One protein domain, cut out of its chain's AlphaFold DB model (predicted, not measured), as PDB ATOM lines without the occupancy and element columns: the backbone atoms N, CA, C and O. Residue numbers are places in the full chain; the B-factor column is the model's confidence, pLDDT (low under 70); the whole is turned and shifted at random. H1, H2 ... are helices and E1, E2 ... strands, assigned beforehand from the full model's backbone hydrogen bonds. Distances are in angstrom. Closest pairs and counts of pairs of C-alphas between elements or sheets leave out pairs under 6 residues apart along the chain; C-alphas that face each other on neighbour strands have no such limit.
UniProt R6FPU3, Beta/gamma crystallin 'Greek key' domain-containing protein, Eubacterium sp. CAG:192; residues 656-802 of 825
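Overview. This is residues 656 to 802 of the 825 residues of the protein "Beta/gamma crystallin 'Greek key' domain-containing protein" of Eubacterium sp. CAG:192 (UniProt R6FPU3). A strongly twisted sheet of four antiparallel strands stands at one end of the domain and curls round the helix H3, while H1 stands up from the same face and H2 packs across the last part of H3. The short helix H4 and the unnamed stretches 656 to 677 and 790 to 802 lie toward the other end, away from the sheet. The 147 printed residues have four named helices and four named strands, in the order H1 E1 E2 E3 E4 H2 H3 H4, and the sheet's order is E1 E2 E3 E4. The class is mixed, helices and strands, though under half of the residues, 66, are in named elements. The whole is compact, with a radius of gyration of the C-alphas of 15.1 A and spans of 52 by 36 by 27 A.

Along the chain. After residues 656 to 677, H1 holds residues 678 to 690, is 19.0 A long and begins at C-alpha 678 (126.630, 111.595, 93.065). E1 is residues 693 to 697, E2 700 to 707 with 22.4 A, E3 710 to 715 with 16.5 A, and E4 721 to 725. H2 is residues 729 to 734. H3, residues 744 to 758, is 21.3 A long and begins at C-alpha 744 (138.360, 134.262, 87.633). H4, residues 782 to 789, ends at C-alpha 789 (112.203, 121.261, 74.398).

Arrangement. E1 to E4 form a meander, each strand the antiparallel neighbour of the one before, and its three successive pairs are hairpins. N 695 and O 702 of E1 and E2 are 3.2 A apart, N 705 and O 712 of E2 and E3 2.9 A, and N 713 and O 722 of E3 and E4 2.8 A, each within hydrogen-bond range. H3 on one face of the sheet makes two layers, helix over strands; its closest C-alphas to E4 are those of Glu 746 and Tyr 722, 5.8 A apart. H1, on the same face, stands up from the sheet at 49 degrees and lies over E2 and E3, at a height over the sheet of 10.0 A. H2 touches H3 with residues 754 to 758 of H3 alone, Val 732 and Cys 754 having the closest C-alphas, 5.3 A; at 70.2 degrees they are only just about perpendicular. H3 and H4 are close but not clearly touching, with the C-alphas of Asn 758 and Ser 784 8.0 A apart. Every O i to N i+4 pair is within hydrogen-bond range in H2 and H4, against 8 of 9 in H1 and 10 of 11 in H3.

Size, cuts and confidence. The two C-alphas farthest apart, of Gly 656 and Gly 719, are 52.4 A from each other. The link from H3 to H4, 23 residues, is long. The printed part has no cut, its mean pLDDT is 93.6, and no printed residue is under 70.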
ATOM      1  N   GLY A 656     101.612 122.209  91.755       91.44
ATOM      2  CA  GLY A 656     100.222 122.532  91.404       91.44
ATOM      3  C   GLY A 656     100.024 123.916  90.766       91.44
ATOM      4  O   GLY A 656      98.996 124.147  90.128       91.44
ATOM      5  N   LYS A 657     101.001 124.819  90.892       90.94
ATOM      6  CA  LYS A 657     100.996 126.211  90.398       90.94
ATOM      7  C   LYS A 657     102.205 126.544  89.513       90.94
ATOM      8  O   LYS A 657     102.102 127.459  88.693       90.94
ATOM      9  N   ARG A 658     103.325 125.848  89.700       96.81
ATOM     10  CA  ARG A 658     104.648 126.051  89.097       96.81
ATOM     11  C   ARG A 658     105.340 124.696  88.915       96.81
ATOM     12  O   ARG A 658     104.992 123.720  89.576       96.81
ATOM     13  N   ILE A 659     106.339 124.644  88.039       98.12
ATOM     14  CA  ILE A 659     107.362 123.592  88.035       98.12
ATOM     15  C   ILE A 659     108.604 124.215  88.678       98.12
ATOM     16  O   ILE A 659     109.272 125.045  88.061       98.12
ATOM     17  N   MET A 660     108.861 123.871  89.934       97.56
ATOM     18  CA  MET A 660     109.955 124.419  90.735       97.56
ATOM     19  C   MET A 660     111.307 123.879  90.266       97.56
ATOM     20  O   MET A 660     111.404 122.722  89.862       97.56
ATOM     21  N   ALA A 661     112.368 124.679  90.363       97.38
ATOM     22  CA  ALA A 661     113.712 124.183  90.096       97.38
ATOM     23  C   ALA A 661     114.135 123.120  91.138       97.38
ATOM     24  O   ALA A 661     113.626 123.104  92.268       97.38
ATOM     25  N   PRO A 662     115.065 122.208  90.799       97.62
ATOM     26  CA  PRO A 662     115.201 120.931  91.509       97.62
ATOM     27  C   PRO A 662     115.551 121.064  92.999       97.62
ATOM     28  O   PRO A 662     114.927 120.428  93.856       97.62
ATOM     29  N   CYS A 663     116.509 121.932  93.331       96.38
ATOM     30  CA  CYS A 663     116.955 122.156  94.710       96.38
ATOM     31  C   CYS A 663     116.004 123.026  95.548       96.38
ATOM     32  O   CYS A 663     116.211 123.151  96.751       96.38
ATOM     33  N   LYS A 664     114.912 123.554  94.974       94.25
ATOM     34  CA  LYS A 664     113.832 124.173  95.766       94.25
ATOM     35  C   LYS A 664     112.928 123.125  96.428       94.25
ATOM     36  O   LYS A 664     112.142 123.454  97.309       94.25
ATOM     37  N   THR A 665     113.017 121.858  96.006       93.56
ATOM     38  CA  THR A 665     112.184 120.765  96.532       93.56
ATOM     39  C   THR A 665     113.001 119.492  96.804       93.56
ATOM     40  O   THR A 665     113.753 119.451  97.776       93.56
ATOM     41  N   THR A 666     112.848 118.427  96.013       96.38
ATOM     42  CA  THR A 666     113.306 117.070  96.360       96.38
ATOM     43  C   THR A 666     114.781 116.792  96.076       96.38
ATOM     44  O   THR A 666     115.289 115.794  96.578       96.38
ATOM     45  N   PHE A 667     115.485 117.662  95.341       98.19
ATOM     46  CA  PHE A 667     116.924 117.526  95.053       98.19
ATOM     47  C   PHE A 667     117.802 118.394  95.971       98.19
ATOM     48  O   PHE A 667     119.001 118.541  95.729       98.19
ATOM     49  N   ASN A 668     117.235 119.010  97.012       96.50
ATOM     50  CA  ASN A 668     118.034 119.730  98.006       96.50
ATOM     51  C   ASN A 668     118.769 118.760  98.954       96.50
ATOM     52  O   ASN A 668     118.490 117.559  98.981       96.50
ATOM     53  N   GLU A 669     119.696 119.284  99.748       96.44
ATOM     54  CA  GLU A 669     120.439 118.520 100.750       96.44
ATOM     55  C   GLU A 669     119.490 117.812 101.741       96.44
ATOM     56  O   GLU A 669     118.489 118.376 102.197       96.44
ATOM     57  N   GLY A 670     119.771 116.539 102.040       96.88
ATOM     58  CA  GLY A 670     118.950 115.713 102.934       96.88
ATOM     59  C   GLY A 670     117.544 115.370 102.412       96.88
ATOM     60  O   GLY A 670     116.700 114.923 103.190       96.88
ATOM     61  N   LYS A 671     117.255 115.595 101.122       97.19
ATOM     62  CA  LYS A 671     115.986 115.229 100.469       97.19
ATOM     63  C   LYS A 671     116.131 113.963  99.619       97.19
ATOM     64  O   LYS A 671     117.237 113.524  99.322       97.19
ATOM     65  N   GLU A 672     114.995 113.390  99.218       97.31
ATOM     66  CA  GLU A 672     114.879 112.109  98.500       97.31
ATOM     67  C   GLU A 672     115.812 111.979  97.282       97.31
ATOM     68  O   GLU A 672     116.479 110.961  97.123       97.31
ATOM     69  N   ASN A 673     115.915 113.028  96.460       98.06
ATOM     70  CA  ASN A 673     116.771 113.078  95.271       98.06
ATOM     71  C   ASN A 673     118.063 113.887  95.507       98.06
ATOM     72  O   ASN A 673     118.743 114.267  94.554       98.06
ATOM     73  N   GLY A 674     118.424 114.160  96.766       98.06
ATOM     74  CA  GLY A 674     119.585 114.975  97.143       98.06
ATOM     75  C   GLY A 674     120.946 114.395  96.736       98.06
ATOM     76  O   GLY A 674     121.941 115.106  96.807       98.06
ATOM     77  N   HIS A 675     120.989 113.144  96.270       98.38
ATOM     78  CA  HIS A 675     122.193 112.436  95.814       98.38
ATOM     79  C   HIS A 675     122.137 112.041  94.323       98.38
ATOM     80  O   HIS A 675     122.861 111.150  93.878       98.38
ATOM     81  N   TYR A 676     121.242 112.655  93.537       98.62
ATOM     82  CA  TYR A 676     120.932 112.230  92.163       98.62
ATOM     83  C   TYR A 676     122.142 112.195  91.210       98.62
ATOM     84  O   TYR A 676     122.250 111.287  90.385       98.62
ATOM     85  N   PHE A 677     123.064 113.154  91.324       98.69
ATOM     86  CA  PHE A 677     124.264 113.231  90.484       98.69
ATOM     87  C   PHE A 677     125.480 112.506  91.069       98.69
ATOM     88  O   PHE A 677     126.450 112.303  90.340       98.69
ATOM     89  N   ASP A 678     125.449 112.072  92.332       98.56
ATOM     90  CA  ASP A 678     126.630 111.595  93.065       98.56
ATOM     91  C   ASP A 678     127.348 110.438  92.349       98.56
ATOM     92  O   ASP A 678     128.577 110.413  92.285       98.56
ATOM     93  N   ASN A 679     126.605 109.516  91.728       98.31
ATOM     94  CA  ASN A 679     127.192 108.425  90.938       98.31
ATOM     95  C   ASN A 679     127.875 108.907  89.649       98.31
ATOM     96  O   ASN A 679     128.936 108.395  89.304       98.31
ATOM     97  N   TYR A 680     127.310 109.902  88.960       98.50
ATOM     98  CA  TYR A 680     127.884 110.450  87.725       98.50
ATOM     99  C   TYR A 680     129.099 111.349  88.010       98.50
ATOM    100  O   TYR A 680     130.095 111.330  87.289       98.50
ATOM    101  N   ILE A 681     129.066 112.056  89.142       98.50
ATOM    102  CA  ILE A 681     130.230 112.722  89.731       98.50
ATOM    103  C   ILE A 681     131.302 111.661  90.057       98.50
ATOM    104  O   ILE A 681     132.441 111.774  89.616       98.50
ATOM    105  N   ASN A 682     130.969 110.574  90.755       97.75
ATOM    106  CA  ASN A 682     131.938 109.507  91.039       97.75
ATOM    107  C   ASN A 682     132.551 108.899  89.759       97.75
ATOM    108  O   ASN A 682     133.764 108.701  89.715       97.75
ATOM    109  N   GLU A 683     131.758 108.665  88.709       97.50
ATOM    110  CA  GLU A 683     132.231 108.206  87.393       97.50
ATOM    111  C   GLU A 683     133.269 109.166  86.786       97.50
ATOM    112  O   GLU A 683     134.378 108.743  86.450       97.50
ATOM    113  N   PHE A 684     132.949 110.461  86.703       97.50
ATOM    114  CA  PHE A 684     133.852 111.486  86.173       97.50
ATOM    115  C   PHE A 684     135.162 111.568  86.961       97.50
ATOM    116  O   PHE A 684     136.243 111.576  86.366       97.50
ATOM    117  N   TRP A 685     135.085 111.608  88.297       97.44
ATOM    118  CA  TRP A 685     136.273 111.732  89.145       97.44
ATOM    119  C   TRP A 685     137.168 110.488  89.042       97.44
ATOM    120  O   TRP A 685     138.391 110.610  88.965       97.44
ATOM    121  N   ASN A 686     136.571 109.296  88.941       96.88
ATOM    122  CA  ASN A 686     137.307 108.054  88.717       96.88
ATOM    123  C   ASN A 686     137.981 108.031  87.334       96.88
ATOM    124  O   ASN A 686     139.175 107.722  87.249       96.88
ATOM    125  N   LYS A 687     137.264 108.411  86.265       97.62
ATOM    126  CA  LYS A 687     137.808 108.494  84.898       97.62
ATOM    127  C   LYS A 687     139.025 109.421  84.841       97.62
ATOM    128  O   LYS A 687     140.122 108.989  84.487       97.62
ATOM    129  N   TYR A 688     138.868 110.670  85.274       98.19
ATOM    130  CA  TYR A 688     139.921 111.682  85.158       98.19
ATOM    131  C   TYR A 688     140.981 111.645  86.268       98.19
ATOM    132  O   TYR A 688     141.852 112.510  86.306       98.19
ATOM    133  N   SER A 689     140.979 110.627  87.133       97.50
ATOM    134  CA  SER A 689     142.172 110.253  87.914       97.50
ATOM    135  C   SER A 689     143.186 109.457  87.075       97.50
ATOM    136  O   SER A 689     144.400 109.540  87.294       97.50
ATOM    137  N   ASN A 690     142.699 108.736  86.059       95.75
ATOM    138  CA  ASN A 690     143.482 107.879  85.166       95.75
ATOM    139  C   ASN A 690     143.752 108.545  83.805       95.75
ATOM    140  O   ASN A 690     144.833 108.378  83.231       95.75
ATOM    141  N   GLU A 691     142.819 109.371  83.338       97.25
ATOM    142  CA  GLU A 691     142.886 110.129  82.086       97.25
ATOM    143  C   GLU A 691     143.088 111.632  82.333       97.25
ATOM    144  O   GLU A 691     142.797 112.146  83.410       97.25
ATOM    145  N   THR A 692     143.565 112.358  81.321       97.31
ATOM    146  CA  THR A 692     143.590 113.828  81.339       97.31
ATOM    147  C   THR A 692     142.343 114.345  80.628       97.31
ATOM    148  O   THR A 692     142.183 114.117  79.430       97.31
ATOM    149  N   LEU A 693     141.479 115.067  81.341       98.38
ATOM    150  CA  LEU A 693     140.376 115.812  80.735       98.38
ATOM    151  C   LEU A 693     140.951 116.953  79.897       98.38
ATOM    152  O   LEU A 693     141.746 117.742  80.405       98.38
ATOM    153  N   VAL A 694     140.522 117.074  78.640       95.94
ATOM    154  CA  VAL A 694     140.874 118.199  77.767       95.94
ATOM    155  C   VAL A 694     139.603 118.776  77.165       95.94
ATOM    156  O   VAL A 694     138.896 118.063  76.461       95.94
ATOM    157  N   PHE A 695     139.325 120.057  77.405       92.19
ATOM    158  CA  PHE A 695     138.223 120.774  76.757       92.19
ATOM    159  C   PHE A 695     138.662 122.172  76.308       92.19
ATOM    160  O   PHE A 695     139.683 122.700  76.756       92.19
ATOM    161  N   ARG A 696     137.886 122.778  75.405       86.12
ATOM    162  CA  ARG A 696     138.100 124.140  74.905       86.12
ATOM    163  C   ARG A 696     136.820 124.961  75.033       86.12
ATOM    164  O   ARG A 696     135.737 124.472  74.721       86.12
ATOM    165  N   CYS A 697     136.981 126.212  75.442       77.56
ATOM    166  CA  CYS A 697     135.988 127.279  75.351       77.56
ATOM    167  C   CYS A 697     136.696 128.580  74.918       77.56
ATOM    168  O   CYS A 697     137.900 128.571  74.639       77.56
ATOM    169  N   ASP A 698     135.982 129.704  74.876       76.62
ATOM    170  CA  ASP A 698     136.532 130.989  74.414       76.62
ATOM    171  C   ASP A 698     137.714 131.491  75.258       76.62
ATOM    172  O   ASP A 698     138.629 132.137  74.748       76.62
ATOM    173  N   ALA A 699     137.755 131.128  76.544       77.25
ATOM    174  CA  ALA A 699     138.858 131.465  77.440       77.25
ATOM    175  C   ALA A 699     140.154 130.671  77.169       77.25
ATOM    176  O   ALA A 699     141.190 130.994  77.761       77.25
ATOM    177  N   GLY A 700     140.114 129.642  76.313       81.19
ATOM    178  CA  GLY A 700     141.259 128.818  75.934       81.19
ATOM    179  C   GLY A 700     141.005 127.311  76.029       81.19
ATOM    180  O   GLY A 700     139.875 126.838  76.139       81.19
ATOM    181  N   THR A 701     142.094 126.545  75.966       92.31
ATOM    182  CA  THR A 701     142.075 125.085  76.116       92.31
ATOM    183  C   THR A 701     142.599 124.712  77.500       92.31
ATOM    184  O   THR A 701     143.713 125.098  77.865       92.31
ATOM    185  N   PHE A 702     141.815 123.936  78.242       94.81
ATOM    186  CA  PHE A 702     142.096 123.515  79.612       94.81
ATOM    187  C   PHE A 702     142.434 122.022  79.661       94.81
ATOM    188  O   PHE A 702     141.827 121.218  78.951       94.81
ATOM    189  N   ARG A 703     143.404 121.648  80.503       97.50
ATOM    190  CA  ARG A 703     143.820 120.261  80.773       97.50
ATOM    191  C   ARG A 703     143.753 119.986  82.260       97.50
ATOM    192  O   ARG A 703     144.515 120.601  83.001       97.50
ATOM    193  N   GLY A 704     142.881 119.076  82.679       97.69
ATOM    194  CA  GLY A 704     142.665 118.738  84.084       97.69
ATOM    195  C   GLY A 704     142.927 117.272  84.399       97.69
ATOM    196  O   GLY A 704     142.657 116.394  83.578       97.69
ATOM    197  N   ARG A 705     143.414 117.002  85.610       97.94
ATOM    198  CA  ARG A 705     143.563 115.644  86.144       97.94
ATOM    199  C   ARG A 705     143.249 115.607  87.637       97.94
ATOM    200  O   ARG A 705     143.648 116.496  88.384       97.94
ATOM    201  N   VAL A 706     142.503 114.592  88.060       97.88
ATOM    202  CA  VAL A 706     142.101 114.379  89.455       97.88
ATOM    203  C   VAL A 706     143.285 113.839  90.251       97.88
ATOM    204  O   VAL A 706     143.975 112.918  89.811       97.88
ATOM    205  N   SER A 707     143.505 114.414  91.431       90.50
ATOM    206  CA  SER A 707     144.540 114.029  92.384       90.50
ATOM    207  C   SER A 707     143.988 114.179  93.802       90.50
ATOM    208  O   SER A 707     143.784 115.288  94.286       90.50
ATOM    209  N   GLY A 708     143.737 113.058  94.482       86.12
ATOM    210  CA  GLY A 708     143.114 113.070  95.807       86.12
ATOM    211  C   GLY A 708     141.658 113.546  95.762       86.12
ATOM    212  O   GLY A 708     140.822 112.935  95.099       86.12
ATOM    213  N   ASP A 709     141.356 114.616  96.495       86.25
ATOM    214  CA  ASP A 709     140.022 115.208  96.667       86.25
ATOM    215  C   ASP A 709     139.686 116.330  95.661       86.25
ATOM    216  O   ASP A 709     138.546 116.802  95.608       86.25
ATOM    217  N   HIS A 710     140.653 116.735  94.833       95.06
ATOM    218  CA  HIS A 710     140.530 117.834  93.878       95.06
ATOM    219  C   HIS A 710     141.035 117.456  92.478       95.06
ATOM    220  O   HIS A 710     141.638 116.406  92.247       95.06
ATOM    221  N   MET A 711     140.747 118.322  91.513       97.88
ATOM    222  CA  MET A 711     141.178 118.234  90.129       97.88
ATOM    223  C   MET A 711     142.052 119.436  89.796       97.88
ATOM    224  O   MET A 711     141.609 120.581  89.875       97.88
ATOM    225  N   THR A 712     143.292 119.161  89.414       97.94
ATOM    226  CA  THR A 712     144.276 120.180  89.063       97.94
ATOM    227  C   THR A 712     144.234 120.412  87.563       97.94
ATOM    228  O   THR A 712     144.468 119.490  86.777       97.94
ATOM    229  N   PHE A 713     143.942 121.646  87.169       98.06
ATOM    230  CA  PHE A 713     143.913 122.118  85.795       98.06
ATOM    231  C   PHE A 713     145.113 123.001  85.463       98.06
ATOM    232  O   PHE A 713     145.643 123.718  86.306       98.06
ATOM    233  N   THR A 714     145.480 122.988  84.188       97.12
ATOM    234  CA  THR A 714     146.369 123.949  83.529       97.12
ATOM    235  C   THR A 714     145.666 124.489  82.287       97.12
ATOM    236  O   THR A 714     144.766 123.833  81.746       97.12
ATOM    237  N   LYS A 715     146.074 125.665  81.811       94.19
ATOM    238  CA  LYS A 715     145.582 126.251  80.563       94.19
ATOM    239  C   LYS A 715     146.744 126.500  79.603       94.19
ATOM    240  O   LYS A 715     147.868 126.800  80.006       94.19
ATOM    241  N   ASP A 716     146.487 126.312  78.309       90.50
ATOM    242  CA  ASP A 716     147.527 126.459  77.290       90.50
ATOM    243  C   ASP A 716     148.083 127.888  77.252       90.50
ATOM    244  O   ASP A 716     147.374 128.840  76.924       90.50
ATOM    245  N   GLY A 717     149.386 128.012  77.510       88.50
ATOM    246  CA  GLY A 717     150.159 129.231  77.276       88.50
ATOM    247  C   GLY A 717     150.190 130.259  78.410       88.50
ATOM    248  O   GLY A 717     150.873 131.263  78.238       88.50
ATOM    249  N   ASP A 718     149.525 130.032  79.550       90.31
ATOM    250  CA  ASP A 718     149.623 130.931  80.719       90.31
ATOM    251  C   ASP A 718     150.542 130.421  81.842       90.31
ATOM    252  O   ASP A 718     151.051 131.223  82.622       90.31
ATOM    253  N   GLY A 719     150.810 129.112  81.899       87.94
ATOM    254  CA  GLY A 719     151.638 128.506  82.948       87.94
ATOM    255  C   GLY A 719     150.976 128.495  84.331       87.94
ATOM    256  O   GLY A 719     151.657 128.245  85.325       87.94
ATOM    257  N   GLY A 720     149.671 128.778  84.398       91.81
ATOM    258  CA  GLY A 720     148.882 128.759  85.619       91.81
ATOM    259  C   GLY A 720     148.410 127.356  86.001       91.81
ATOM    260  O   GLY A 720     148.241 126.472  85.155       91.81
ATOM    261  N   THR A 721     148.152 127.189  87.295       96.19
ATOM    262  CA  THR A 721     147.546 125.992  87.882       96.19
ATOM    263  C   THR A 721     146.263 126.396  88.601       96.19
ATOM    264  O   THR A 721     146.258 127.386  89.331       96.19
ATOM    265  N   TYR A 722     145.195 125.631  88.396       96.88
ATOM    266  CA  TYR A 722     143.829 125.947  88.819       96.88
ATOM    267  C   TYR A 722     143.209 124.730  89.511       96.88
ATOM    268  O   TYR A 722     143.329 123.619  88.996       96.88
ATOM    269  N   THR A 723     142.559 124.903  90.660       96.81
ATOM    270  CA  THR A 723     142.107 123.785  91.504       96.81
ATOM    271  C   THR A 723     140.590 123.741  91.597       96.81
ATOM    272  O   THR A 723     139.969 124.614  92.196       96.81
ATOM    273  N   ILE A 724     139.993 122.671  91.068       97.56
ATOM    274  CA  ILE A 724     138.547 122.432  91.122       97.56
ATOM    275  C   ILE A 724     138.256 121.310  92.111       97.56
ATOM    276  O   ILE A 724     138.823 120.222  92.024       97.56
ATOM    277  N   TYR A 725     137.359 121.558  93.056       97.38
ATOM    278  CA  TYR A 725     136.993 120.584  94.082       97.38
ATOM    279  C   TYR A 725     135.823 119.708  93.627       97.38
ATOM    280  O   TYR A 725     135.043 120.088  92.757       97.38
ATOM    281  N   LYS A 726     135.693 118.516  94.217       97.69
ATOM    282  CA  LYS A 726     134.598 117.596  93.889       97.69
ATOM    283  C   LYS A 726     133.228 118.194  94.277       97.69
ATOM    284  O   LYS A 726     133.039 118.503  95.453       97.69
ATOM    285  N   PRO A 727     132.282 118.367  93.338       97.56
ATOM    286  CA  PRO A 727     130.974 118.951  93.595       97.56
ATOM    287  C   PRO A 727     130.041 117.955  94.285       97.56
ATOM    288  O   PRO A 727     130.225 116.737  94.218       97.56
ATOM    289  N   THR A 728     128.999 118.496  94.900       98.44
ATOM    290  CA  THR A 728     127.786 117.776  95.305       98.44
ATOM    291  C   THR A 728     126.722 117.805  94.200       98.44
ATOM    292  O   THR A 728     126.818 118.568  93.234       98.44
ATOM    293  N   THR A 729     125.647 117.026  94.363       98.62
ATOM    294  CA  THR A 729     124.431 117.149  93.539       98.62
ATOM    295  C   THR A 729     123.875 118.584  93.523       98.62
ATOM    296  O   THR A 729     123.415 119.051  92.480       98.62
ATOM    297  N   GLN A 730     123.945 119.313  94.640       98.50
ATOM    298  CA  GLN A 730     123.439 120.686  94.739       98.50
ATOM    299  C   GLN A 730     124.396 121.705  94.106       98.50
ATOM    300  O   GLN A 730     123.930 122.694  93.546       98.50
ATOM    301  N   ASP A 731     125.710 121.465  94.143       98.56
ATOM    302  CA  ASP A 731     126.685 122.294  93.422       98.56
ATOM    303  C   ASP A 731     126.450 122.206  91.909       98.56
ATOM    304  O   ASP A 731     126.423 123.239  91.244       98.56
ATOM    305  N   VAL A 732     126.198 120.997  91.377       98.69
ATOM    306  CA  VAL A 732     125.785 120.790  89.973       98.69
ATOM    307  C   VAL A 732     124.492 121.547  89.665       98.69
ATOM    308  O   VAL A 732     124.424 122.274  88.682       98.69
ATOM    309  N   LEU A 733     123.444 121.374  90.471       98.25
ATOM    310  CA  LEU A 733     122.113 121.886  90.131       98.25
ATOM    311  C   LEU A 733     121.949 123.401  90.318       98.25
ATOM    312  O   LEU A 733     121.135 124.002  89.621       98.25
ATOM    313  N   GLU A 734     122.697 124.018  91.238       95.25
ATOM    314  CA  GLU A 734     122.597 125.455  91.534       95.25
ATOM    315  C   GLU A 734     123.848 126.262  91.145       95.25
ATOM    316  O   GLU A 734     123.816 127.486  91.224       95.25
ATOM    317  N   GLY A 735     124.941 125.630  90.692       95.00
ATOM    318  CA  GLY A 735     126.197 126.322  90.358       95.00
ATOM    319  C   GLY A 735     126.788 127.044  91.562       95.00
ATOM    320  O   GLY A 735     127.148 128.214  91.479       95.00
ATOM    321  N   LYS A 736     126.803 126.362  92.708       92.56
ATOM    322  CA  LYS A 736     127.244 126.895  94.001       92.56
ATOM    323  C   LYS A 736     128.392 126.065  94.575       92.56
ATOM    324  O   LYS A 736     128.848 125.116  93.941       92.56
ATOM    325  N   GLY A 737     128.857 126.434  95.770       95.94
ATOM    326  CA  GLY A 737     129.836 125.655  96.528       95.94
ATOM    327  C   GLY A 737     131.105 125.409  95.719       95.94
ATOM    328  O   GLY A 737     131.816 126.353  95.381       95.94
ATOM    329  N   ASN A 738     131.383 124.153  95.372       96.25
ATOM    330  CA  ASN A 738     132.563 123.800  94.579       96.25
ATOM    331  C   ASN A 738     132.486 124.180  93.081       96.25
ATOM    332  O   ASN A 738     133.476 123.994  92.379       96.25
ATOM    333  N   PHE A 739     131.370 124.758  92.619       95.38
ATOM    334  CA  PHE A 739     131.231 125.430  91.317       95.38
ATOM    335  C   PHE A 739     130.968 126.953  91.407       95.38
ATOM    336  O   PHE A 739     130.493 127.563  90.443       95.38
ATOM    337  N   ASN A 740     131.244 127.566  92.564       92.50
ATOM    338  CA  ASN A 740     131.312 129.023  92.710       92.50
ATOM    339  C   ASN A 740     132.247 129.413  93.867       92.50
ATOM    340  O   ASN A 740     131.816 129.969  94.883       92.50
ATOM    341  N   ARG A 741     133.528 129.048  93.751       93.06
ATOM    342  CA  ARG A 741     134.548 129.331  94.782       93.06
ATOM    343  C   ARG A 741     135.905 129.766  94.245       93.06
ATOM    344  O   ARG A 741     136.716 130.277  95.019       93.06
ATOM    345  N   GLY A 742     136.169 129.510  92.972       89.75
ATOM    346  CA  GLY A 742     137.455 129.768  92.352       89.75
ATOM    347  C   GLY A 742     137.782 131.246  92.121       89.75
ATOM    348  O   GLY A 742     136.950 132.145  92.253       89.75
ATOM    349  N   ASN A 743     139.022 131.498  91.704       88.00
ATOM    350  CA  ASN A 743     139.400 132.748  91.046       88.00
ATOM    351  C   ASN A 743     138.776 132.859  89.638       88.00
ATOM    352  O   ASN A 743     138.172 131.917  89.135       88.00
ATOM    353  N   SER A 744     138.965 133.991  88.951       89.00
ATOM    354  CA  SER A 744     138.360 134.262  87.633       89.00
ATOM    355  C   SER A 744     138.574 133.179  86.566       89.00
ATOM    356  O   SER A 744     137.712 133.010  85.710       89.00
ATOM    357  N   THR A 745     139.691 132.443  86.591       89.69
ATOM    358  CA  THR A 745     139.943 131.346  85.637       89.69
ATOM    359  C   THR A 745     139.375 130.014  86.124       89.69
ATOM    360  O   THR A 745     138.879 129.234  85.316       89.69
ATOM    361  N   GLU A 746     139.382 129.769  87.435       92.75
ATOM    362  CA  GLU A 746     138.712 128.609  88.035       92.75
ATOM    363  C   GLU A 746     137.197 128.691  87.825       92.75
ATOM    364  O   GLU A 746     136.624 127.718  87.359       92.75
ATOM    365  N   LEU A 747     136.570 129.858  88.010       88.06
ATOM    366  CA  LEU A 747     135.139 130.083  87.754       88.06
ATOM    367  C   LEU A 747     134.725 129.750  86.309       88.06
ATOM    368  O   LEU A 747     133.640 129.220  86.085       88.06
ATOM    369  N   VAL A 748     135.597 129.989  85.321       90.94
ATOM    370  CA  VAL A 748     135.346 129.561  83.932       90.94
ATOM    371  C   VAL A 748     135.327 128.035  83.819       90.94
ATOM    372  O   VAL A 748     134.482 127.486  83.116       90.94
ATOM    373  N   ILE A 749     136.230 127.334  84.507       94.44
ATOM    374  CA  ILE A 749     136.264 125.865  84.518       94.44
ATOM    375  C   ILE A 749     135.054 125.313  85.291       94.44
ATOM    376  O   ILE A 749     134.387 124.402  84.803       94.44
ATOM    377  N   GLU A 750     134.735 125.893  86.452       96.75
ATOM    378  CA  GLU A 750     133.576 125.568  87.294       96.75
ATOM    379  C   GLU A 750     132.265 125.676  86.498       96.75
ATOM    380  O   GLU A 750     131.490 124.719  86.473       96.75
ATOM    381  N   ALA A 751     132.056 126.770  85.755       91.94
ATOM    382  CA  ALA A 751     130.883 126.959  84.900       91.94
ATOM    383  C   ALA A 751     130.786 125.913  83.771       91.94
ATOM    384  O   ALA A 751     129.728 125.315  83.566       91.94
ATOM    385  N   GLN A 752     131.891 125.642  83.060       97.25
ATOM    386  CA  GLN A 752     131.916 124.658  81.965       97.25
ATOM    387  C   GLN A 752     131.624 123.237  82.468       97.25
ATOM    388  O   GLN A 752     130.850 122.509  81.845       97.25
ATOM    389  N   LEU A 753     132.196 122.848  83.612       98.25
ATOM    390  CA  LEU A 753     131.930 121.552  84.235       98.25
ATOM    391  C   LEU A 753     130.492 121.462  84.749       98.25
ATOM    392  O   LEU A 753     129.818 120.472  84.474       98.25
ATOM    393  N   CYS A 754     129.994 122.497  85.430       98.38
ATOM    394  CA  CYS A 754     128.614 122.557  85.907       98.38
ATOM    395  C   CYS A 754     127.610 122.372  84.755       98.38
ATOM    396  O   CYS A 754     126.721 121.516  84.833       98.38
ATOM    397  N   ALA A 755     127.800 123.084  83.640       97.81
ATOM    398  CA  ALA A 755     126.987 122.909  82.441       97.81
ATOM    399  C   ALA A 755     127.099 121.493  81.857       97.81
ATOM    400  O   ALA A 755     126.082 120.878  81.532       97.81
ATOM    401  N   ALA A 756     128.308 120.932  81.773       98.44
ATOM    402  CA  ALA A 756     128.515 119.585  81.251       98.44
ATOM    403  C   ALA A 756     127.867 118.488  82.121       98.44
ATOM    404  O   ALA A 756     127.340 117.515  81.573       98.44
ATOM    405  N   PHE A 757     127.839 118.645  83.452       98.81
ATOM    406  CA  PHE A 757     127.107 117.744  84.353       98.81
ATOM    407  C   PHE A 757     125.598 117.855  84.165       98.81
ATOM    408  O   PHE A 757     124.944 116.836  83.944       98.81
ATOM    409  N   ASN A 758     125.045 119.073  84.166       98.88
ATOM    410  CA  ASN A 758     123.619 119.286  83.904       98.88
ATOM    411  C   ASN A 758     123.192 118.683  82.559       98.88
ATOM    412  O   ASN A 758     122.129 118.077  82.466       98.88
ATOM    413  N   ARG A 759     124.038 118.783  81.532       98.50
ATOM    414  CA  ARG A 759     123.757 118.303  80.171       98.50
ATOM    415  C   ARG A 759     124.060 116.818  79.939       98.50
ATOM    416  O   ARG A 759     123.780 116.327  78.848       98.50
ATOM    417  N   GLY A 760     124.593 116.092  80.926       98.06
ATOM    418  CA  GLY A 760     124.923 114.662  80.804       98.06
ATOM    419  C   GLY A 760     126.106 114.357  79.877       98.06
ATOM    420  O   GLY A 760     126.178 113.268  79.313       98.06
ATOM    421  N   VAL A 761     127.011 115.322  79.683       97.62
ATOM    422  CA  VAL A 761     128.184 115.199  78.793       97.62
ATOM    423  C   VAL A 761     129.520 115.391  79.513       97.62
ATOM    424  O   VAL A 761     130.558 115.364  78.866       97.62
ATOM    425  N   ALA A 762     129.546 115.546  80.842       97.62
ATOM    426  CA  ALA A 762     130.761 115.776  81.635       97.62
ATOM    427  C   ALA A 762     131.891 114.767  81.353       97.62
ATOM    428  O   ALA A 762     133.061 115.153  81.261       97.62
ATOM    429  N   THR A 763     131.557 113.489  81.163       96.31
ATOM    430  CA  THR A 763     132.516 112.420  80.835       96.31
ATOM    431  C   THR A 763     132.915 112.350  79.354       96.31
ATOM    432  O   THR A 763     133.785 111.546  79.008       96.31
ATOM    433  N   ASP A 764     132.377 113.224  78.499       95.31
ATOM    434  CA  ASP A 764     132.640 113.316  77.058       95.31
ATOM    435  C   ASP A 764     132.916 114.776  76.608       95.31
ATOM    436  O   ASP A 764     132.029 115.484  76.116       95.31
ATOM    437  N   PRO A 765     134.162 115.266  76.765       92.50
ATOM    438  CA  PRO A 765     134.516 116.662  76.522       92.50
ATOM    439  C   PRO A 765     134.438 117.100  75.062       92.50
ATOM    440  O   PRO A 765     134.303 118.295  74.798       92.50
ATOM    441  N   ALA A 766     134.460 116.159  74.111       89.94
ATOM    442  CA  ALA A 766     134.217 116.470  72.705       89.94
ATOM    443  C   ALA A 766     132.798 117.028  72.488       89.94
ATOM    444  O   ALA A 766     132.572 117.813  71.568       89.94
ATOM    445  N   ASN A 767     131.860 116.669  73.370       88.50
ATOM    446  CA  ASN A 767     130.468 117.083  73.312       88.50
ATOM    447  C   ASN A 767     130.116 118.279  74.217       88.50
ATOM    448  O   ASN A 767     128.971 118.724  74.174       88.50
ATOM    449  N   TYR A 768     131.063 118.885  74.956       87.94
ATOM    450  CA  TYR A 768     130.782 120.079  75.785       87.94
ATOM    451  C   TYR A 768     130.202 121.241  74.966       87.94
ATOM    452  O   TYR A 768     129.344 121.961  75.467       87.94
ATOM    453  N   GLN A 769     130.611 121.389  73.700       80.62
ATOM    454  CA  GLN A 769     130.121 122.421  72.777       80.62
ATOM    455  C   GLN A 769     129.123 121.875  71.727       80.62
ATOM    456  O   GLN A 769     128.901 122.514  70.700       80.62
ATOM    457  N   ASN A 770     128.518 120.694  71.944       81.88
ATOM    458  CA  ASN A 770     127.598 120.051  70.992       81.88
ATOM    459  C   ASN A 770     126.165 119.908  71.549       81.88
ATOM    460  O   ASN A 770     125.850 118.891  72.175       81.88
ATOM    461  N   PRO A 771     125.249 120.848  71.240       77.19
ATOM    462  CA  PRO A 771     123.869 120.797  71.719       77.19
ATOM    463  C   PRO A 771     123.083 119.540  71.344       77.19
ATOM    464  O   PRO A 771     122.184 119.135  72.075       77.19
ATOM    465  N   SER A 772     123.429 118.871  70.236       84.00
ATOM    466  CA  SER A 772     122.732 117.643  69.823       84.00
ATOM    467  C   SER A 772     122.990 116.445  70.749       84.00
ATOM    468  O   SER A 772     122.157 115.538  70.815       84.00
ATOM    469  N   ALA A 773     124.108 116.461  71.484       85.00
ATOM    470  CA  ALA A 773     124.508 115.411  72.416       85.00
ATOM    471  C   ALA A 773     123.961 115.617  73.839       85.00
ATOM    472  O   ALA A 773     123.908 114.661  74.617       85.00
ATOM    473  N   TYR A 774     123.530 116.837  74.183       92.50
ATOM    474  CA  TYR A 774     122.999 117.138  75.510       92.50
ATOM    475  C   TYR A 774     121.729 116.333  75.807       92.50
ATOM    476  O   TYR A 774     120.857 116.138  74.954       92.50
ATOM    477  N   TYR A 775     121.619 115.890  77.058       95.50
ATOM    478  CA  TYR A 775     120.451 115.212  77.617       95.50
ATOM    479  C   TYR A 775     120.045 113.908  76.889       95.50
ATOM    480  O   TYR A 775     118.873 113.515  76.914       95.50
ATOM    481  N   LYS A 776     120.993 113.243  76.207       86.19
ATOM    482  CA  LYS A 776     120.759 111.981  75.475       86.19
ATOM    483  C   LYS A 776     121.082 110.725  76.280       86.19
ATOM    484  O   LYS A 776     120.335 109.756  76.197       86.19
ATOM    485  N   ASN A 777     122.174 110.745  77.042       79.56
ATOM    486  CA  ASN A 777     122.753 109.569  77.693       79.56
ATOM    487  C   ASN A 777     123.031 109.848  79.179       79.56
ATOM    488  O   ASN A 777     123.281 110.989  79.558       79.56
ATOM    489  N   GLY A 778     123.028 108.797  80.006       86.25
ATOM    490  CA  GLY A 778     123.434 108.878  81.414       86.25
ATOM    491  C   GLY A 778     122.531 109.742  82.305       86.25
ATOM    492  O   GLY A 778     121.333 109.892  82.053       86.25
ATOM    493  N   THR A 779     123.120 110.277  83.375       97.06
ATOM    494  CA  THR A 779     122.461 111.159  84.351       97.06
ATOM    495  C   THR A 779     122.549 112.613  83.895       97.06
ATOM    496  O   THR A 779     123.637 113.108  83.613       97.06
ATOM    497  N   TYR A 780     121.417 113.316  83.854       98.38
ATOM    498  CA  TYR A 780     121.343 114.712  83.421       98.38
ATOM    499  C   TYR A 780     120.179 115.458  84.087       98.38
ATOM    500  O   TYR A 780     119.290 114.857  84.693       98.38
ATOM    501  N   ASN A 781     120.166 116.783  83.952       98.62
ATOM    502  CA  ASN A 781     119.127 117.664  84.469       98.62
ATOM    503  C   ASN A 781     117.892 117.627  83.551       98.62
ATOM    504  O   ASN A 781     117.813 118.338  82.547       98.62
ATOM    505  N   TYR A 782     116.920 116.773  83.886       98.56
ATOM    506  CA  TYR A 782     115.684 116.647  83.107       98.56
ATOM    507  C   TYR A 782     114.838 117.931  83.144       98.56
ATOM    508  O   TYR A 782     114.143 118.224  82.174       98.56
ATOM    509  N   TYR A 783     114.903 118.707  84.232       98.75
ATOM    510  CA  TYR A 783     114.186 119.978  84.347       98.75
ATOM    511  C   TYR A 783     114.625 120.973  83.262       98.75
ATOM    512  O   TYR A 783     113.771 121.438  82.508       98.75
ATOM    513  N   SER A 784     115.935 121.210  83.095       98.44
ATOM    514  CA  SER A 784     116.415 122.072  82.001       98.44
ATOM    515  C   SER A 784     116.119 121.460  80.622       98.44
ATOM    516  O   SER A 784     115.521 122.134  79.782       98.44
ATOM    517  N   LYS A 785     116.400 120.158  80.406       98.19
ATOM    518  CA  LYS A 785     116.059 119.441  79.153       98.19
ATOM    519  C   LYS A 785     114.631 119.738  78.690       98.19
ATOM    520  O   LYS A 785     114.406 120.093  77.534       98.19
ATOM    521  N   PHE A 786     113.671 119.554  79.594       97.94
ATOM    522  CA  PHE A 786     112.257 119.734  79.310       97.94
ATOM    523  C   PHE A 786     111.943 121.177  78.899       97.94
ATOM    524  O   PHE A 786     111.177 121.388  77.963       97.94
ATOM    525  N   LEU A 787     112.536 122.165  79.570       95.94
ATOM    526  CA  LEU A 787     112.315 123.577  79.264       95.94
ATOM    527  C   LEU A 787     112.931 123.985  77.923       95.94
ATOM    528  O   LEU A 787     112.267 124.689  77.163       95.94
ATOM    529  N   HIS A 788     114.122 123.487  77.569       87.69
ATOM    530  CA  HIS A 788     114.667 123.640  76.215       87.69
ATOM    531  C   HIS A 788     113.696 123.087  75.161       87.69
ATOM    532  O   HIS A 788     113.354 123.796  74.224       87.69
ATOM    533  N   GLU A 789     113.170 121.869  75.335       90.12
ATOM    534  CA  GLU A 789     112.203 121.261  74.398       90.12
ATOM    535  C   GLU A 789     110.871 122.032  74.274       90.12
ATOM    536  O   GLU A 789     110.113 121.799  73.333       90.12
ATOM    537  N   HIS A 790     110.595 122.961  75.197       88.69
ATOM    538  CA  HIS A 790     109.437 123.856  75.190       88.69
ATOM    539  C   HIS A 790     109.837 125.335  75.043       88.69
ATOM    540  O   HIS A 790     109.079 126.214  75.450       88.69
ATOM    541  N   SER A 791     110.986 125.632  74.422       80.75
ATOM    542  CA  SER A 791     111.441 127.006  74.158       80.75
ATOM    543  C   SER A 791     111.770 127.275  72.683       80.75
ATOM    544  O   SER A 791     112.109 126.376  71.913       80.75
ATOM    545  N   VAL A 792     111.690 128.544  72.269       77.50
ATOM    546  CA  VAL A 792     112.047 129.001  70.916       77.50
ATOM    547  C   VAL A 792     113.504 128.639  70.610       77.50
ATOM    548  O   VAL A 792     114.406 128.958  71.383       77.50
ATOM    549  N   ASN A 793     113.733 127.969  69.473       72.94
ATOM    550  CA  ASN A 793     115.037 127.438  69.043       72.94
ATOM    551  C   ASN A 793     115.727 126.507  70.064       72.94
ATOM    552  O   ASN A 793     116.925 126.263  69.958       72.94
ATOM    553  N   ASN A 794     114.972 125.969  71.025       79.69
ATOM    554  CA  ASN A 794     115.464 125.250  72.197       79.69
ATOM    555  C   ASN A 794     116.388 126.064  73.128       79.69
ATOM    556  O   ASN A 794     117.178 125.473  73.860       79.69
ATOM    557  N   PHE A 795     116.289 127.397  73.153       80.56
ATOM    558  CA  PHE A 795     117.047 128.233  74.095       80.56
ATOM    559  C   PHE A 795     116.285 128.440  75.404       80.56
ATOM    560  O   PHE A 795     115.184 128.987  75.395       80.56
ATOM    561  N   SER A 796     116.868 128.029  76.531       89.50
ATOM    562  CA  SER A 796     116.252 128.121  77.859       89.50
ATOM    563  C   SER A 796     117.304 128.400  78.926       89.50
ATOM    564  O   SER A 796     118.394 127.844  78.877       89.50
ATOM    565  N   TYR A 797     116.985 129.244  79.907       95.75
ATOM    566  CA  TYR A 797     117.832 129.451  81.085       95.75
ATOM    567  C   TYR A 797     117.355 128.509  82.208       95.75
ATOM    568  O   TYR A 797     116.724 128.948  83.173       95.75
ATOM    569  N   GLY A 798     117.561 127.198  82.023       96.12
ATOM    570  CA  GLY A 798     117.011 126.141  82.883       96.12
ATOM    571  C   GLY A 798     117.887 125.767  84.086       96.12
ATOM    572  O   GLY A 798     117.407 125.120  85.018       96.12
ATOM    573  N   PHE A 799     119.155 126.179  84.088       98.06
ATOM    574  CA  PHE A 799     120.052 126.179  85.248       98.06
ATOM    575  C   PHE A 799     121.048 127.349  85.153       98.06
ATOM    576  O   PHE A 799     121.173 127.988  84.113       98.06
ATOM    577  N   CYS A 800     121.748 127.647  86.246       89.69
ATOM    578  CA  CYS A 800     122.611 128.825  86.444       89.69
ATOM    579  C   CYS A 800     123.655 129.122  85.344       89.69
ATOM    580  O   CYS A 800     123.920 130.296  85.092       89.69
ATOM    581  N   TYR A 801     124.197 128.094  84.683       93.69
ATOM    582  CA  TYR A 801     125.219 128.213  83.635       93.69
ATOM    583  C   TYR A 801     124.739 127.695  82.262       93.69
ATOM    584  O   TYR A 801     125.518 127.123  81.493       93.69
ATOM    585  N   ASP A 802     123.444 127.834  81.941       91.06
ATOM    586  CA  ASP A 802     122.926 127.459  80.611       91.06
ATOM    587  C   ASP A 802     123.437 128.383  79.482       91.06
ATOM    588  O   ASP A 802     123.385 128.038  78.302       91.06
TER     589      ASP A 802